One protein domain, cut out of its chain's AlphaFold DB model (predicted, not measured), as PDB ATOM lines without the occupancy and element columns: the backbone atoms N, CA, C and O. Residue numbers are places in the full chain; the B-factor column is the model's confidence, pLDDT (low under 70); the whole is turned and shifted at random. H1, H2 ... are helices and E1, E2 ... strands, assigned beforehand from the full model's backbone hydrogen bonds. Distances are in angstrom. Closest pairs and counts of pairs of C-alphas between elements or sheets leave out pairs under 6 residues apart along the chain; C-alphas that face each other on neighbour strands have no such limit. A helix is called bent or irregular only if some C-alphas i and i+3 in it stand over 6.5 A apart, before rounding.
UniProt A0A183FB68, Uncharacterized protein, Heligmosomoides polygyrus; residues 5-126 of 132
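What this domain is: This is residues 5 to 126 of the 132 residues of an uncharacterized protein of Heligmosomoides polygyrus (UniProt A0A183FB68). One long antiparallel sheet is folded across its strands into a V, and a bent helix, H1, runs along one edge of it and then turns in over the inside of the V. The long strands E3, E4 and E5 each bend sharply partway along, while E1 and E2 together make one edge, one in each arm of the V. The printed part has 122 residues with five named strands and one named helix, in the order E1 E2 E3 E4 E5 H1; the class is mixed, helices and strands. The sheet is branched, with E3 next to E1, E2 and E4, and E4 next to E5. The whole is loose, with a radius of gyration of the C-alphas of 18.2 A and spans of 63 by 26 by 23 A.

How they stand to each other: In the twisted sheet, E3, residues 24 to 41, bends by 69 degrees at residue 30, and E4, residues 51 to 70, by 71 degrees at residue 61. They form a hairpin, with N 31 and O 61 2.8 A apart, within hydrogen-bond range. On the other side of E3 from E4 lie E1, residues 5 to 12, and E2, residues 15 to 20; E1 runs on into E2 at 70 degrees. Between E1 and E3, N 8 and O 37 are within hydrogen-bond range at 2.8 A, and between E2 and E3, N 17 and O 28 are within hydrogen-bond range at 2.8 A. E5, residues 73 to 89, bends by 75 degrees at residue 82 and is the antiparallel neighbour of E4, with N 64 and O 80 2.8 A apart. E2 E3 E4 E5 are a meander, each strand the antiparallel neighbour of the one before. H1, residues 94 to 123, was assigned as one helix by its hydrogen bonds but is bent, with C-alphas 109 and 112 6.9 A apart. Its arms H1a, residues 94 to 109, and H1b, residues 112 to 123, stand at a steep tilt of 68 degrees, only just short of about perpendicular. H1a is irregular, with C-alphas 106 and 109 6.8 A apart. It is on the sheet but, only just, at the sheet's level, with a height of 3.9 A; its closest C-alphas to E5 are those of Asp 97 and Ser 89, 4.9 A apart. H1b lies over E4 at a height over the sheet of 6.2 A and runs across the strands, at 63 degrees to E4 on the local plane. Its closest C-alphas to E5 are those of Arg 120 and Leu 76, 5.2 A apart. Every O i to N i+4 pair is within hydrogen-bond range in H1b, and 11 of 12 are in H1a.

Where its parts are: E4 is the longest strand, 49.6 A from C-alpha 51 at (-39.591, -28.343, -22.592) to C-alpha 70; E3 spans 45.8 A and E5 40.1 A. E1 begins at C-alpha 5 at (-35.265, -33.779, -15.246) and spans 22.2 A, and E2 spans 16.3 A. H1a spans 24.1 A; H1b spans 16.1 A and ends at C-alpha 123 at (-32.824, -37.833, 13.034).

The domain as a whole: The two C-alphas farthest apart are those of Asp 22 and Pro 46, 63.7 A. The printed part has no cut and no long link. The mean pLDDT of the printed part is 80.2; residues 5 to 7, 40 to 52, 72 and 124 to 126 are under 70.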
ATOM      1  N   LEU A   5     -34.834 -34.716 -16.272       51.31
ATOM      2  CA  LEU A   5     -35.265 -33.779 -15.246       51.31
ATOM      3  C   LEU A   5     -34.012 -33.115 -14.674       51.31
ATOM      4  O   LEU A   5     -33.306 -33.733 -13.877       51.31
ATOM      5  N   ASP A   6     -33.727 -31.890 -15.099       54.81
ATOM      6  CA  ASP A   6     -32.661 -31.091 -14.493       54.81
ATOM      7  C   ASP A   6     -33.275 -30.200 -13.412       54.81
ATOM      8  O   ASP A   6     -34.213 -29.451 -13.694       54.81
ATOM      9  N   VAL A   7     -32.810 -30.333 -12.166       61.00
ATOM     10  CA  VAL A   7     -33.403 -29.666 -11.000       61.00
ATOM     11  C   VAL A   7     -32.377 -28.781 -10.316       61.00
ATOM     12  O   VAL A   7     -31.444 -29.252  -9.667       61.00
ATOM     13  N   LEU A   8     -32.612 -27.476 -10.379       70.56
ATOM     14  CA  LEU A   8     -31.858 -26.468  -9.651       70.56
ATOM     15  C   LEU A   8     -32.603 -26.101  -8.366       70.56
ATOM     16  O   LEU A   8     -33.644 -25.441  -8.389       70.56
ATOM     17  N   ASN A   9     -32.045 -26.515  -7.230       75.94
ATOM     18  CA  ASN A   9     -32.577 -26.214  -5.904       75.94
ATOM     19  C   ASN A   9     -31.793 -25.067  -5.265       75.94
ATOM     20  O   ASN A   9     -30.579 -25.150  -5.086       75.94
ATOM     21  N   ARG A  10     -32.490 -24.001  -4.876       81.75
ATOM     22  CA  ARG A  10     -31.931 -22.877  -4.124       81.75
ATOM     23  C   ARG A  10     -32.548 -22.844  -2.734       81.75
ATOM     24  O   ARG A  10     -33.747 -22.618  -2.595       81.75
ATOM     25  N   VAL A  11     -31.710 -23.019  -1.719       83.75
ATOM     26  CA  VAL A  11     -32.087 -22.901  -0.306       83.75
ATOM     27  C   VAL A  11     -31.659 -21.527   0.204       83.75
ATOM     28  O   VAL A  11     -30.531 -21.097  -0.027       83.75
ATOM     29  N   SER A  12     -32.551 -20.826   0.893       83.25
ATOM     30  CA  SER A  12     -32.282 -19.545   1.542       83.25
ATOM     31  C   SER A  12     -32.892 -19.539   2.939       83.25
ATOM     32  O   SER A  12     -33.990 -20.043   3.143       83.25
ATOM     33  N   TYR A  13     -32.176 -18.976   3.905       85.88
ATOM     34  CA  TYR A  13     -32.648 -18.756   5.268       85.88
ATOM     35  C   TYR A  13     -32.090 -17.425   5.761       85.88
ATOM     36  O   TYR A  13     -31.028 -16.989   5.305       85.88
ATOM     37  N   LYS A  14     -32.812 -16.750   6.661       86.81
ATOM     38  CA  LYS A  14     -32.381 -15.440   7.160       86.81
ATOM     39  C   LYS A  14     -31.595 -15.550   8.456       86.81
ATOM     40  O   LYS A  14     -30.555 -14.914   8.574       86.81
ATOM     41  N   ASN A  15     -32.086 -16.356   9.393       87.25
ATOM     42  CA  ASN A  15     -31.403 -16.656  10.645       87.25
ATOM     43  C   ASN A  15     -31.448 -18.159  10.899       87.25
ATOM     44  O   ASN A  15     -32.476 -18.793  10.669       87.25
ATOM     45  N   LEU A  16     -30.347 -18.689  11.419       88.19
ATOM     46  CA  LEU A  16     -30.254 -20.032  11.970       88.19
ATOM     47  C   LEU A  16     -29.694 -19.883  13.383       88.19
ATOM     48  O   LEU A  16     -28.577 -19.396  13.552       88.19
ATOM     49  N   SER A  17     -30.479 -20.260  14.382       88.00
ATOM     50  CA  SER A  17     -30.051 -20.280  15.778       88.00
ATOM     51  C   SER A  17     -30.080 -21.712  16.271       88.00
ATOM     52  O   SER A  17     -31.069 -22.412  16.073       88.00
ATOM     53  N   VAL A  18     -28.998 -22.137  16.910       88.31
ATOM     54  CA  VAL A  18     -28.916 -23.440  17.562       88.31
ATOM     55  C   VAL A  18     -28.643 -23.185  19.031       88.31
ATOM     56  O   VAL A  18     -27.642 -22.561  19.381       88.31
ATOM     57  N   VAL A  19     -29.564 -23.620  19.878       87.38
ATOM     58  CA  VAL A  19     -29.472 -23.507  21.328       87.38
ATOM     59  C   VAL A  19     -29.270 -24.905  21.881       87.38
ATOM     60  O   VAL A  19     -30.101 -25.790  21.686       87.38
ATOM     61  N   PHE A  20     -28.141 -25.099  22.550       84.69
ATOM     62  CA  PHE A  20     -27.819 -26.340  23.235       84.69
ATOM     63  C   PHE A  20     -28.334 -26.246  24.671       84.69
ATOM     64  O   PHE A  20     -28.019 -25.296  25.389       84.69
ATOM     65  N   HIS A  21     -29.134 -27.222  25.066       85.12
ATOM     66  CA  HIS A  21     -29.505 -27.510  26.442       85.12
ATOM     67  C   HIS A  21     -28.838 -28.824  26.862       85.12
ATOM     68  O   HIS A  21     -28.346 -29.558  26.005       85.12
ATOM     69  N   ASP A  22     -28.837 -29.123  28.162       80.88
ATOM     70  CA  ASP A  22     -28.132 -30.296  28.702       80.88
ATOM     71  C   ASP A  22     -28.610 -31.618  28.063       80.88
ATOM     72  O   ASP A  22     -27.778 -32.427  27.670       80.88
ATOM     73  N   ASP A  23     -29.924 -31.762  27.829       84.19
ATOM     74  CA  ASP A  23     -30.533 -32.976  27.244       84.19
ATOM     75  C   ASP A  23     -31.292 -32.713  25.928       84.19
ATOM     76  O   ASP A  23     -32.027 -33.562  25.422       84.19
ATOM     77  N   SER A  24     -31.196 -31.503  25.365       83.94
ATOM     78  CA  SER A  24     -31.913 -31.179  24.123       83.94
ATOM     79  C   SER A  24     -31.210 -30.125  23.281       83.94
ATOM     80  O   SER A  24     -30.528 -29.235  23.776       83.94
ATOM     81  N   LEU A  25     -31.401 -30.205  21.973       86.31
ATOM     82  CA  LEU A  25     -30.875 -29.275  20.994       86.31
ATOM     83  C   LEU A  25     -32.050 -28.610  20.289       86.31
ATOM     84  O   LEU A  25     -32.854 -29.263  19.627       86.31
ATOM     85  N   HIS A  26     -32.160 -27.296  20.439       90.25
ATOM     86  CA  HIS A  26     -33.231 -26.514  19.847       90.25
ATOM     87  C   HIS A  26     -32.692 -25.708  18.664       90.25
ATOM     88  O   HIS A  26     -31.880 -24.797  18.824       90.25
ATOM     89  N   VAL A  27     -33.142 -26.048  17.459       89.00
ATOM     90  CA  VAL A  27     -32.834 -25.334  16.219       89.00
ATOM     91  C   VAL A  27     -34.016 -24.454  15.846       89.00
ATOM     92  O   VAL A  27     -35.131 -24.939  15.681       89.00
ATOM     93  N   VAL A  28     -33.761 -23.164  15.655       90.12
ATOM     94  CA  VAL A  28     -34.743 -22.198  15.159       90.12
ATOM     95  C   VAL A  28     -34.238 -21.610  13.850       90.12
ATOM     96  O   VAL A  28     -33.141 -21.052  13.783       90.12
ATOM     97  N   ILE A  29     -35.047 -21.730  12.804       90.69
ATOM     98  CA  ILE A  29     -34.759 -21.226  11.464       90.69
ATOM     99  C   ILE A  29     -35.823 -20.195  11.107       90.69
ATOM    100  O   ILE A  29     -37.002 -20.524  11.001       90.69
ATOM    101  N   ASP A  30     -35.412 -18.950  10.880       90.62
ATOM    102  CA  ASP A  30     -36.328 -17.887  10.463       90.62
ATOM    103  C   ASP A  30     -36.263 -17.665   8.953       90.62
ATOM    104  O   ASP A  30     -35.178 -17.549   8.364       90.62
ATOM    105  N   ARG A  31     -37.443 -17.474   8.350       88.31
ATOM    106  CA  ARG A  31     -37.643 -17.160   6.929       88.31
ATOM    107  C   ARG A  31     -36.881 -18.110   6.017       88.31
ATOM    108  O   ARG A  31     -36.014 -17.691   5.248       88.31
ATOM    109  N   PHE A  32     -37.201 -19.389   6.130       86.88
ATOM    110  CA  PHE A  32     -36.681 -20.393   5.225       86.88
ATOM    111  C   PHE A  32     -37.448 -20.342   3.899       86.88
ATOM    112  O   PHE A  32     -38.671 -20.243   3.865       86.88
ATOM    113  N   SER A  33     -36.721 -20.408   2.793       85.88
ATOM    114  CA  SER A  33     -37.259 -20.461   1.442       85.88
ATOM    115  C   SER A  33     -36.470 -21.487   0.645       85.88
ATOM    116  O   SER A  33     -35.255 -21.373   0.491       85.88
ATOM    117  N   LEU A  34     -37.173 -22.452   0.076       85.94
ATOM    118  CA  LEU A  34     -36.649 -23.418  -0.871       85.94
ATOM    119  C   LEU A  34     -37.318 -23.163  -2.217       85.94
ATOM    120  O   LEU A  34     -38.536 -23.233  -2.334       85.94
ATOM    121  N   LEU A  35     -36.523 -22.862  -3.235       85.88
ATOM    122  CA  LEU A  35     -36.998 -22.702  -4.602       85.88
ATOM    123  C   LEU A  35     -36.376 -23.791  -5.465       85.88
ATOM    124  O   LEU A  35     -35.163 -23.819  -5.658       85.88
ATOM    125  N   SER A  36     -37.212 -24.669  -5.993       82.12
ATOM    126  CA  SER A  36     -36.846 -25.731  -6.914       82.12
ATOM    127  C   SER A  36     -37.301 -25.368  -8.321       82.12
ATOM    128  O   SER A  36     -38.448 -24.978  -8.542       82.12
ATOM    129  N   HIS A  37     -36.373 -25.461  -9.262       82.94
ATOM    130  CA  HIS A  37     -36.592 -25.201 -10.676       82.94
ATOM    131  C   HIS A  37     -36.280 -26.488 -11.424       82.94
ATOM    132  O   HIS A  37     -35.117 -26.873 -11.490       82.94
ATOM    133  N   GLY A  38     -37.301 -27.161 -11.942       75.19
ATOM    134  CA  GLY A  38     -37.164 -28.372 -12.742       75.19
ATOM    135  C   GLY A  38     -37.414 -28.081 -14.215       75.19
ATOM    136  O   GLY A  38     -38.471 -27.551 -14.544       75.19
ATOM    137  N   ASN A  39     -36.492 -28.442 -15.105       70.25
ATOM    138  CA  ASN A  39     -36.788 -28.515 -16.536       70.25
ATOM    139  C   ASN A  39     -37.136 -29.967 -16.892       70.25
ATOM    140  O   ASN A  39     -36.305 -30.866 -16.764       70.25
ATOM    141  N   LEU A  40     -38.388 -30.191 -17.283       65.56
ATOM    142  CA  LEU A  40     -38.917 -31.444 -17.803       65.56
ATOM    143  C   LEU A  40     -38.823 -31.410 -19.323       65.56
ATOM    144  O   LEU A  40     -39.619 -30.761 -19.994       65.56
ATOM    145  N   SER A  41     -37.875 -32.161 -19.873       61.22
ATOM    146  CA  SER A  41     -37.825 -32.401 -21.315       61.22
ATOM    147  C   SER A  41     -38.455 -33.759 -21.631       61.22
ATOM    148  O   SER A  41     -37.943 -34.817 -21.251       61.22
ATOM    149  N   GLU A  42     -39.600 -33.744 -22.317       58.34
ATOM    150  CA  GLU A  42     -40.229 -34.963 -22.829       58.34
ATOM    151  C   GLU A  42     -39.854 -35.195 -24.298       58.34
ATOM    152  O   GLU A  42     -40.258 -34.459 -25.197       58.34
ATOM    153  N   ILE A  43     -39.121 -36.279 -24.564       54.75
ATOM    154  CA  ILE A  43     -38.839 -36.766 -25.922       54.75
ATOM    155  C   ILE A  43     -39.932 -37.780 -26.302       54.75
ATOM    156  O   ILE A  43     -39.713 -38.991 -26.284       54.75
ATOM    157  N   LEU A  44     -41.144 -37.305 -26.598       54.00
ATOM    158  CA  LEU A  44     -42.273 -38.149 -27.020       54.00
ATOM    159  C   LEU A  44     -42.757 -37.738 -28.416       54.00
ATOM    160  O   LEU A  44     -43.631 -36.903 -28.576       54.00
ATOM    161  N   TRP A  45     -42.192 -38.324 -29.470       44.97
ATOM    162  CA  TRP A  45     -42.668 -38.111 -30.842       44.97
ATOM    163  C   TRP A  45     -43.967 -38.907 -31.100       44.97
ATOM    164  O   TRP A  45     -44.004 -40.084 -30.739       44.97
ATOM    165  N   PRO A  46     -45.026 -38.350 -31.731       51.66
ATOM    166  CA  PRO A  46     -45.152 -37.015 -32.327       51.66
ATOM    167  C   PRO A  46     -45.868 -35.981 -31.427       51.66
ATOM    168  O   PRO A  46     -46.119 -34.868 -31.874       51.66
ATOM    169  N   PHE A  47     -46.223 -36.332 -30.188       56.75
ATOM    170  CA  PHE A  47     -47.035 -35.501 -29.281       56.75
ATOM    171  C   PHE A  47     -46.211 -34.727 -28.240       56.75
ATOM    172  O   PHE A  47     -46.734 -34.372 -27.187       56.75
ATOM    173  N   GLY A  48     -44.924 -34.509 -28.510       55.00
ATOM    174  CA  GLY A  48     -43.964 -34.017 -27.529       55.00
ATOM    175  C   GLY A  48     -44.419 -32.679 -26.978       55.00
ATOM    176  O   GLY A  48     -44.535 -31.712 -27.726       55.00
ATOM    177  N   LEU A  49     -44.679 -32.632 -25.673       56.84
ATOM    178  CA  LEU A  49     -45.228 -31.457 -24.999       56.84
ATOM    179  C   LEU A  49     -44.194 -30.322 -24.818       56.84
ATOM    180  O   LEU A  49     -44.480 -29.351 -24.124       56.84
ATOM    181  N   GLY A  50     -43.026 -30.419 -25.466       60.09
ATOM    182  CA  GLY A  50     -41.936 -29.446 -25.385       60.09
ATOM    183  C   GLY A  50     -41.144 -29.526 -24.077       60.09
ATOM    184  O   GLY A  50     -41.359 -30.419 -23.257       60.09
ATOM    185  N   GLU A  51     -40.201 -28.598 -23.900       64.81
ATOM    186  CA  GLU A  51     -39.591 -28.343 -22.592       64.81
ATOM    187  C   GLU A  51     -40.632 -27.690 -21.681       64.81
ATOM    188  O   GLU A  51     -41.160 -26.619 -21.985       64.81
ATOM    189  N   GLN A  52     -40.932 -28.341 -20.565       67.94
ATOM    190  CA  GLN A  52     -41.818 -27.830 -19.535       67.94
ATOM    191  C   GLN A  52     -40.985 -27.410 -18.339       67.94
ATOM    192  O   GLN A  52     -40.265 -28.212 -17.750       67.94
ATOM    193  N   VAL A  53     -41.111 -26.154 -17.935       76.12
ATOM    194  CA  VAL A  53     -40.466 -25.685 -16.713       76.12
ATOM    195  C   VAL A  53     -41.459 -25.826 -15.568       76.12
ATOM    196  O   VAL A  53     -42.564 -25.295 -15.623       76.12
ATOM    197  N   LEU A  54     -41.067 -26.553 -14.529       81.94
ATOM    198  CA  LEU A  54     -41.791 -26.689 -13.276       81.94
ATOM    199  C   LEU A  54     -41.071 -25.864 -12.208       81.94
ATOM    200  O   LEU A  54     -39.908 -26.109 -11.894       81.94
ATOM    201  N   HIS A  55     -41.778 -24.916 -11.608       84.81
ATOM    202  CA  HIS A  55     -41.305 -24.199 -10.433       84.81
ATOM    203  C   HIS A  55     -42.051 -24.694  -9.206       84.81
ATOM    204  O   HIS A  55     -43.280 -24.690  -9.182       84.81
ATOM    205  N   VAL A  56     -41.310 -25.070  -8.170       85.56
ATOM    206  CA  VAL A  56     -41.860 -25.388  -6.853       85.56
ATOM    207  C   VAL A  56     -41.169 -24.499  -5.832       85.56
ATOM    208  O   VAL A  56     -39.949 -24.512  -5.707       85.56
ATOM    209  N   GLY A  57     -41.941 -23.699  -5.111       88.12
ATOM    210  CA  GLY A  57     -41.463 -22.837  -4.044       88.12
ATOM    211  C   GLY A  57     -42.090 -23.234  -2.720       88.12
ATOM    212  O   GLY A  57     -43.308 -23.250  -2.600       88.12
ATOM    213  N   LEU A  58     -41.260 -23.520  -1.729       88.19
ATOM    214  CA  LEU A  58     -41.661 -23.707  -0.344       88.19
ATOM    215  C   LEU A  58     -41.124 -22.533   0.472       88.19
ATOM    216  O   LEU A  58     -39.925 -22.257   0.446       88.19
ATOM    217  N   GLN A  59     -41.994 -21.859   1.208       89.81
ATOM    218  CA  GLN A  59     -41.628 -20.815   2.155       89.81
ATOM    219  C   GLN A  59     -42.122 -21.195   3.544       89.81
ATOM    220  O   GLN A  59     -43.200 -21.754   3.707       89.81
ATOM    221  N   LEU A  60     -41.299 -20.922   4.546       89.88
ATOM    222  CA  LEU A  60     -41.578 -21.165   5.951       89.88
ATOM    223  C   LEU A  60     -41.211 -19.890   6.702       89.88
ATOM    224  O   LEU A  60     -40.063 -19.437   6.654       89.88
ATOM    225  N   HIS A  61     -42.177 -19.296   7.399       90.50
ATOM    226  CA  HIS A  61     -41.915 -18.084   8.166       90.50
ATOM    227  C   HIS A  61     -40.949 -18.357   9.321       90.50
ATOM    228  O   HIS A  61     -40.003 -17.593   9.531       90.50
ATOM    229  N   ARG A  62     -41.167 -19.464  10.034       90.56
ATOM    230  CA  ARG A  62     -40.308 -19.928  11.123       90.56
ATOM    231  C   ARG A  62     -40.412 -21.442  11.267       90.56
ATOM    232  O   ARG A  62     -41.508 -21.984  11.209       90.56
ATOM    233  N   ALA A  63     -39.283 -22.107  11.453       89.75
ATOM    234  CA  ALA A  63     -39.202 -23.529  11.751       89.75
ATOM    235  C   ALA A  63     -38.486 -23.714  13.088       89.75
ATOM    236  O   ALA A  63     -37.357 -23.256  13.248       89.75
ATOM    237  N   GLU A  64     -39.142 -24.367  14.036       90.62
ATOM    238  CA  GLU A  64     -38.583 -24.740  15.330       90.62
ATOM    239  C   GLU A  64     -38.497 -26.256  15.398       90.62
ATOM    240  O   GLU A  64     -39.482 -26.966  15.193       90.62
ATOM    241  N   ILE A  65     -37.293 -26.753  15.639       90.25
ATOM    242  CA  ILE A  65     -36.987 -28.172  15.681       90.25
ATOM    243  C   ILE A  65     -36.276 -28.426  16.999       90.25
ATOM    244  O   ILE A  65     -35.173 -27.931  17.224       90.25
ATOM    245  N   ARG A  66     -36.900 -29.209  17.870       89.12
ATOM    246  CA  ARG A  66     -36.317 -29.683  19.116       89.12
ATOM    247  C   ARG A  66     -35.899 -31.134  18.942       89.12
ATOM    248  O   ARG A  66     -36.703 -31.995  18.593       89.12
ATOM    249  N   LEU A  67     -34.621 -31.390  19.167       86.69
ATOM    250  CA  LEU A  67     -34.042 -32.722  19.212       86.69
ATOM    251  C   LEU A  67     -33.778 -33.043  20.675       86.69
ATOM    252  O   LEU A  67     -33.078 -32.286  21.340       86.69
ATOM    253  N   ASP A  68     -34.328 -34.134  21.174       85.44
ATOM    254  CA  ASP A  68     -34.034 -34.612  22.516       85.44
ATOM    255  C   ASP A  68     -32.917 -35.654  22.404       85.44
ATOM    256  O   ASP A  68     -32.979 -36.568  21.570       85.44
ATOM    257  N   ALA A  69     -31.861 -35.458  23.187       81.38
ATOM    258  CA  ALA A  69     -30.717 -36.350  23.238       81.38
ATOM    259  C   ALA A  69     -30.958 -37.378  24.345       81.38
ATOM    260  O   ALA A  69     -31.119 -37.016  25.506       81.38
ATOM    261  N   ASP A  70     -30.999 -38.650  23.970       75.38
ATOM    262  CA  ASP A  70     -30.988 -39.788  24.885       75.38
ATOM    263  C   ASP A  70     -29.595 -40.438  24.849       75.38
ATOM    264  O   ASP A  70     -28.827 -40.200  23.913       75.38
ATOM    265  N   GLU A  71     -29.255 -41.254  25.850       72.31
ATOM    266  CA  GLU A  71     -27.885 -41.705  26.163       72.31
ATOM    267  C   GLU A  71     -27.047 -42.150  24.945       72.31
ATOM    268  O   GLU A  71     -25.832 -41.951  24.918       72.31
ATOM    269  N   THR A  72     -27.679 -42.735  23.925       68.81
ATOM    270  CA  THR A  72     -27.015 -43.179  22.688       68.81
ATOM    271  C   THR A  72     -27.745 -42.787  21.401       68.81
ATOM    272  O   THR A  72     -27.395 -43.289  20.331       68.81
ATOM    273  N   ALA A  73     -28.779 -41.949  21.467       71.31
ATOM    274  CA  ALA A  73     -29.626 -41.664  20.313       71.31
ATOM    275  C   ALA A  73     -30.206 -40.253  20.358       71.31
ATOM    276  O   ALA A  73     -30.608 -39.758  21.406       71.31
ATOM    277  N   PHE A  74     -30.323 -39.627  19.192       76.88
ATOM    278  CA  PHE A  74     -31.114 -38.412  19.053       76.88
ATOM    279  C   PHE A  74     -32.527 -38.771  18.613       76.88
ATOM    280  O   PHE A  74     -32.736 -39.563  17.694       76.88
ATOM    281  N   SER A  75     -33.515 -38.149  19.244       82.00
ATOM    282  CA  SER A  75     -34.908 -38.252  18.835       82.00
ATOM    283  C   SER A  75     -35.456 -36.872  18.503       82.00
ATOM    284  O   SER A  75     -35.058 -35.862  19.076       82.00
ATOM    285  N   LEU A  76     -36.360 -36.804  17.528       83.69
ATOM    286  CA  LEU A  76     -37.097 -35.571  17.280       83.69
ATOM    287  C   LEU A  76     -38.179 -35.440  18.359       83.69
ATOM    288  O   LEU A  76     -39.116 -36.247  18.385       83.69
ATOM    289  N   GLY A  77     -38.039 -34.431  19.211       83.38
ATOM    290  CA  GLY A  77     -39.054 -34.013  20.167       83.38
ATOM    291  C   GLY A  77     -40.145 -33.233  19.441       83.38
ATOM    292  O   GLY A  77     -40.901 -33.790  18.637       83.38
ATOM    293  N   ASP A  78     -40.189 -31.927  19.685       86.69
ATOM    294  CA  ASP A  78     -41.135 -31.017  19.044       86.69
ATOM    295  C   ASP A  78     -40.639 -30.539  17.673       86.69
ATOM    296  O   ASP A  78     -39.486 -30.149  17.497       86.69
ATOM    297  N   CYS A  79     -41.532 -30.526  16.687       88.81
ATOM    298  CA  CYS A  79     -41.286 -29.921  15.383       88.81
ATOM    299  C   CYS A  79     -42.468 -29.028  15.030       88.81
ATOM    300  O   CYS A  79     -43.590 -29.504  14.853       88.81
ATOM    301  N   LEU A  80     -42.208 -27.727  14.968       88.94
ATOM    302  CA  LEU A  80     -43.200 -26.702  14.704       88.94
ATOM    303  C   LEU A  80     -42.776 -25.900  13.478       88.94
ATOM    304  O   LEU A  80     -41.731 -25.256  13.450       88.94
ATOM    305  N   LEU A  81     -43.628 -25.918  12.464       88.25
ATOM    306  CA  LEU A  81     -43.460 -25.150  11.243       88.25
ATOM    307  C   LEU A  81     -44.561 -24.089  11.223       88.25
ATOM    308  O   LEU A  81     -45.740 -24.395  11.343       88.25
ATOM    309  N   VAL A  82     -44.170 -22.819  11.164       88.00
ATOM    310  CA  VAL A  82     -45.083 -21.674  11.236       88.00
ATOM    311  C   VAL A  82     -45.073 -20.949   9.902       88.00
ATOM    312  O   VAL A  82     -44.014 -20.556   9.406       88.00
ATOM    313  N   GLY A  83     -46.269 -20.723   9.355       85.38
ATOM    314  CA  GLY A  83     -46.447 -20.019   8.087       85.38
ATOM    315  C   GLY A  83     -45.803 -20.776   6.930       85.38
ATOM    316  O   GLY A  83     -44.944 -20.217   6.248       85.38
ATOM    317  N   SER A  84     -46.157 -22.054   6.775       86.56
ATOM    318  CA  SER A  84     -45.788 -22.862   5.620       86.56
ATOM    319  C   SER A  84     -46.635 -22.472   4.413       86.56
ATOM    320  O   SER A  84     -47.862 -22.473   4.448       86.56
ATOM    321  N   GLU A  85     -45.961 -22.122   3.326       88.38
ATOM    322  CA  GLU A  85     -46.574 -21.772   2.053       88.38
ATOM    323  C   GLU A  85     -45.908 -22.583   0.948       88.38
ATOM    324  O   GLU A  85     -44.684 -22.570   0.798       88.38
ATOM    325  N   LEU A  86     -46.718 -23.288   0.160       87.19
ATOM    326  CA  LEU A  86     -46.258 -24.017  -1.011       87.19
ATOM    327  C   LEU A  86     -46.885 -23.424  -2.259       87.19
ATOM    328  O   LEU A  86     -48.104 -23.366  -2.404       87.19
ATOM    329  N   ALA A  87     -46.030 -23.045  -3.191       87.94
ATOM    330  CA  ALA A  87     -46.401 -22.627  -4.523       87.94
ATOM    331  C   ALA A  87     -45.834 -23.629  -5.527       87.94
ATOM    332  O   ALA A  87     -44.666 -24.003  -5.456       87.94
ATOM    333  N   ALA A  88     -46.647 -24.040  -6.491       87.06
ATOM    334  CA  ALA A  88     -46.180 -24.763  -7.663       87.06
ATOM    335  C   ALA A  88     -46.748 -24.084  -8.909       87.06
ATOM    336  O   ALA A  88     -47.913 -23.686  -8.918       87.06
ATOM    337  N   SER A  89     -45.918 -23.926  -9.934       85.06
ATOM    338  CA  SER A  89     -46.274 -23.239 -11.172       85.06
ATOM    339  C   SER A  89     -45.624 -23.917 -12.371       85.06
ATOM    340  O   SER A  89     -44.490 -24.392 -12.292       85.06
ATOM    341  N   VAL A  90     -46.362 -23.954 -13.480       83.25
ATOM    342  CA  VAL A  90     -45.910 -24.500 -14.767       83.25
ATOM    343  C   VAL A  90     -46.068 -23.408 -15.830       83.25
ATOM    344  O   VAL A  90     -47.085 -23.356 -16.535       83.25
ATOM    345  N   PRO A  91     -45.114 -22.465 -15.928       77.56
ATOM    346  CA  PRO A  91     -45.157 -21.396 -16.914       77.56
ATOM    347  C   PRO A  91     -45.263 -21.947 -18.342       77.56
ATOM    348  O   PRO A  91     -44.657 -22.952 -18.699       77.56
ATOM    349  N   GLY A  92     -46.062 -21.269 -19.167       75.69
ATOM    350  CA  GLY A  92     -46.336 -21.664 -20.554       75.69
ATOM    351  C   GLY A  92     -47.573 -22.553 -20.736       75.69
ATOM    352  O   GLY A  92     -48.113 -22.602 -21.839       75.69
ATOM    353  N   HIS A  93     -48.103 -23.165 -19.668       76.06
ATOM    354  CA  HIS A  93     -49.268 -24.056 -19.744       76.06
ATOM    355  C   HIS A  93     -50.320 -23.724 -18.678       76.06
ATOM    356  O   HIS A  93     -50.289 -24.245 -17.569       76.06
ATOM    357  N   TRP A  94     -51.318 -22.905 -19.031       74.31
ATOM    358  CA  TRP A  94     -52.307 -22.386 -18.071       74.31
ATOM    359  C   TRP A  94     -53.097 -23.472 -17.312       74.31
ATOM    360  O   TRP A  94     -53.427 -23.281 -16.144       74.31
ATOM    361  N   ILE A  95     -53.404 -24.609 -17.953       79.50
ATOM    362  CA  ILE A  95     -54.131 -25.722 -17.313       79.50
ATOM    363  C   ILE A  95     -53.234 -26.428 -16.299       79.50
ATOM    364  O   ILE A  95     -53.654 -26.675 -15.171       79.50
ATOM    365  N   ALA A  96     -51.999 -26.738 -16.701       80.25
ATOM    366  CA  ALA A  96     -51.030 -27.396 -15.835       80.25
ATOM    367  C   ALA A  96     -50.669 -26.501 -14.643       80.25
ATOM    368  O   ALA A  96     -50.605 -26.985 -13.520       80.25
ATOM    369  N   ASP A  97     -50.545 -25.192 -14.862       82.38
ATOM    370  CA  ASP A  97     -50.301 -24.194 -13.822       82.38
ATOM    371  C   ASP A  97     -51.443 -24.130 -12.793       82.38
ATOM    372  O   ASP A  97     -51.216 -24.193 -11.582       82.38
ATOM    373  N   ARG A  98     -52.700 -24.109 -13.257       83.88
ATOM    374  CA  ARG A  98     -53.880 -24.180 -12.377       83.88
ATOM    375  C   ARG A  98     -53.954 -25.497 -11.605       83.88
ATOM    376  O   ARG A  98     -54.339 -25.494 -10.440       83.88
ATOM    377  N   GLY A  99     -53.582 -26.610 -12.234       82.31
ATOM    378  CA  GLY A  99     -53.510 -27.913 -11.575       82.31
ATOM    379  C   GLY A  99     -52.426 -27.958 -10.497       82.31
ATOM    380  O   GLY A  99     -52.704 -28.329  -9.359       82.31
ATOM    381  N   ALA A 100     -51.210 -27.525 -10.829       83.25
ATOM    382  CA  ALA A 100     -50.069 -27.510  -9.921       83.25
ATOM    383  C   ALA A 100     -50.324 -26.607  -8.706       83.25
ATOM    384  O   ALA A 100     -50.125 -27.034  -7.571       83.25
ATOM    385  N   SER A 101     -50.844 -25.398  -8.926       84.38
ATOM    386  CA  SER A 101     -51.196 -24.472  -7.843       84.38
ATOM    387  C   SER A 101     -52.317 -25.006  -6.943       84.38
ATOM    388  O   SER A 101     -52.244 -24.857  -5.720       84.38
ATOM    389  N   ALA A 102     -53.321 -25.686  -7.507       86.12
ATOM    390  CA  ALA A 102     -54.369 -26.338  -6.722       86.12
ATOM    391  C   ALA A 102     -53.807 -27.474  -5.852       86.12
ATOM    392  O   ALA A 102     -54.119 -27.547  -4.665       86.12
ATOM    393  N   ILE A 103     -52.938 -28.322  -6.412       85.94
ATOM    394  CA  ILE A 103     -52.267 -29.396  -5.664       85.94
ATOM    395  C   ILE A 103     -51.398 -28.806  -4.549       85.94
ATOM    396  O   ILE A 103     -51.494 -29.249  -3.408       85.94
ATOM    397  N   ALA A 104     -50.605 -27.774  -4.844       86.00
ATOM    398  CA  ALA A 104     -49.765 -27.113  -3.851       86.00
ATOM    399  C   ALA A 104     -50.592 -26.556  -2.680       86.00
ATOM    400  O   ALA A 104     -50.261 -26.783  -1.516       86.00
ATOM    401  N   SER A 105     -51.728 -25.924  -2.980       85.19
ATOM    402  CA  SER A 105     -52.654 -25.404  -1.967       85.19
ATOM    403  C   SER A 105     -53.258 -26.518  -1.101       85.19
ATOM    404  O   SER A 105     -53.393 -26.356   0.109       85.19
ATOM    405  N   LEU A 106     -53.580 -27.671  -1.698       86.81
ATOM    406  CA  LEU A 106     -54.094 -28.842  -0.975       86.81
ATOM    407  C   LEU A 106     -53.028 -29.520  -0.105       86.81
ATOM    408  O   LEU A 106     -53.357 -30.076   0.940       86.81
ATOM    409  N   MET A 107     -51.763 -29.478  -0.524       85.00
ATOM    410  CA  MET A 107     -50.642 -30.070   0.210       85.00
ATOM    411  C   MET A 107     -50.081 -29.150   1.297       85.00
ATOM    412  O   MET A 107     -49.507 -29.648   2.261       85.00
ATOM    413  N   THR A 108     -50.275 -27.834   1.179       85.06
ATOM    414  CA  THR A 108     -49.856 -26.830   2.174       85.06
ATOM    415  C   THR A 108     -50.224 -27.209   3.619       85.06
ATOM    416  O   THR A 108     -49.326 -27.234   4.451       85.06
ATOM    417  N   PRO A 109     -51.466 -27.609   3.960       84.25
ATOM    418  CA  PRO A 109     -51.794 -27.994   5.337       84.25
ATOM    419  C   PRO A 109     -51.118 -29.293   5.809       84.25
ATOM    420  O   PRO A 109     -51.043 -29.547   7.007       84.25
ATOM    421  N   MET A 110     -50.651 -30.144   4.892       85.25
ATOM    422  CA  MET A 110     -49.981 -31.406   5.225       85.25
ATOM    423  C   MET A 110     -48.460 -31.267   5.285       85.25
ATOM    424  O   MET A 110     -47.791 -32.152   5.822       85.25
ATOM    425  N   LEU A 111     -47.907 -30.177   4.755       85.06
ATOM    426  CA  LEU A 111     -46.469 -29.960   4.653       85.06
ATOM    427  C   LEU A 111     -45.770 -30.021   5.997       85.06
ATOM    428  O   LEU A 111     -44.717 -30.649   6.088       85.06
ATOM    429  N   ASP A 112     -46.390 -29.454   7.029       86.12
ATOM    430  CA  ASP A 112     -45.816 -29.459   8.366       86.12
ATOM    431  C   ASP A 112     -45.607 -30.897   8.853       86.12
ATOM    432  O   ASP A 112     -44.513 -31.286   9.259       86.12
ATOM    433  N   SER A 113     -46.636 -31.735   8.697       85.38
ATOM    434  CA  SER A 113     -46.583 -33.144   9.086       85.38
ATOM    435  C   SER A 113     -45.575 -33.946   8.260       85.38
ATOM    436  O   SER A 113     -44.838 -34.759   8.811       85.38
ATOM    437  N   VAL A 114     -45.497 -33.698   6.949       86.75
ATOM    438  CA  VAL A 114     -44.600 -34.423   6.039       86.75
ATOM    439  C   VAL A 114     -43.145 -34.069   6.329       86.75
ATOM    440  O   VAL A 114     -42.314 -34.967   6.452       86.75
ATOM    441  N   LEU A 115     -42.836 -32.779   6.474       85.69
ATOM    442  CA  LEU A 115     -41.484 -32.302   6.758       85.69
ATOM    443  C   LEU A 115     -41.023 -32.751   8.141       85.69
ATOM    444  O   LEU A 115     -39.929 -33.298   8.267       85.69
ATOM    445  N   CYS A 116     -41.863 -32.590   9.164       87.88
ATOM    446  CA  CYS A 116     -41.531 -33.038  10.511       87.88
ATOM    447  C   CYS A 116     -41.361 -34.558  10.583       87.88
ATOM    448  O   CYS A 116     -40.440 -35.038  11.237       87.88
ATOM    449  N   ASN A 117     -42.185 -35.337   9.876       87.50
ATOM    450  CA  ASN A 117     -42.028 -36.789   9.841       87.50
ATOM    451  C   ASN A 117     -40.759 -37.220   9.082       87.50
ATOM    452  O   ASN A 117     -40.057 -38.129   9.521       87.50
ATOM    453  N   ALA A 118     -40.419 -36.539   7.984       85.50
ATOM    454  CA  ALA A 118     -39.169 -36.774   7.262       85.50
ATOM    455  C   ALA A 118     -37.944 -36.451   8.134       85.50
ATOM    456  O   ALA A 118     -37.007 -37.247   8.198       85.50
ATOM    457  N   LEU A 119     -37.978 -35.331   8.863       84.12
ATOM    458  CA  LEU A 119     -36.949 -34.977   9.841       84.12
ATOM    459  C   LEU A 119     -36.863 -36.017  10.958       84.12
ATOM    460  O   LEU A 119     -35.765 -36.442  11.296       84.12
ATOM    461  N   ARG A 120     -38.001 -36.485  11.482       84.31
ATOM    462  CA  ARG A 120     -38.051 -37.518  12.528       84.31
ATOM    463  C   ARG A 120     -37.356 -38.791  12.077       84.31
ATOM    464  O   ARG A 120     -36.567 -39.353  12.827       84.31
ATOM    465  N   HIS A 121     -37.627 -39.217  10.847       81.31
ATOM    466  CA  HIS A 121     -37.008 -40.400  10.270       81.31
ATOM    467  C   HIS A 121     -35.503 -40.206  10.037       81.31
ATOM    468  O   HIS A 121     -34.730 -41.142  10.220       81.31
ATOM    469  N   HIS A 122     -35.070 -39.011   9.631       78.31
ATOM    470  CA  HIS A 122     -33.651 -38.760   9.384       78.31
ATOM    471  C   HIS A 122     -32.856 -38.630  10.689       78.31
ATOM    472  O   HIS A 122     -31.783 -39.211  10.812       78.31
ATOM    473  N   VAL A 123     -33.417 -37.962  11.697       75.38
ATOM    474  CA  VAL A 123     -32.824 -37.833  13.034       75.38
ATOM    475  C   VAL A 123     -32.789 -39.175  13.751       75.38
ATOM    476  O   VAL A 123     -31.756 -39.530  14.294       75.38
ATOM    477  N   GLY A 124     -33.870 -39.958  13.696       63.75
ATOM    478  CA  GLY A 124     -33.895 -41.298  14.289       63.75
ATOM    479  C   GLY A 124     -32.935 -42.290  13.623       63.75
ATOM    480  O   GLY A 124     -32.708 -43.362  14.165       63.75
ATOM    481  N   SER A 125     -32.375 -41.945  12.456       61.75
ATOM    482  CA  SER A 125     -31.294 -42.702  11.810       61.75
ATOM    483  C   SER A 125     -29.888 -42.207  12.169       61.75
ATOM    484  O   SER A 125     -28.906 -42.843  11.790       61.75
ATOM    485  N   LEU A 126     -29.776 -41.088  12.892       61.25
ATOM    486  CA  LEU A 126     -28.525 -40.637  13.491       61.25
ATOM    487  C   LEU A 126     -28.310 -41.437  14.780       61.25
ATOM    488  O   LEU A 126     -28.572 -40.956  15.883       61.25
TER     489      LEU A 126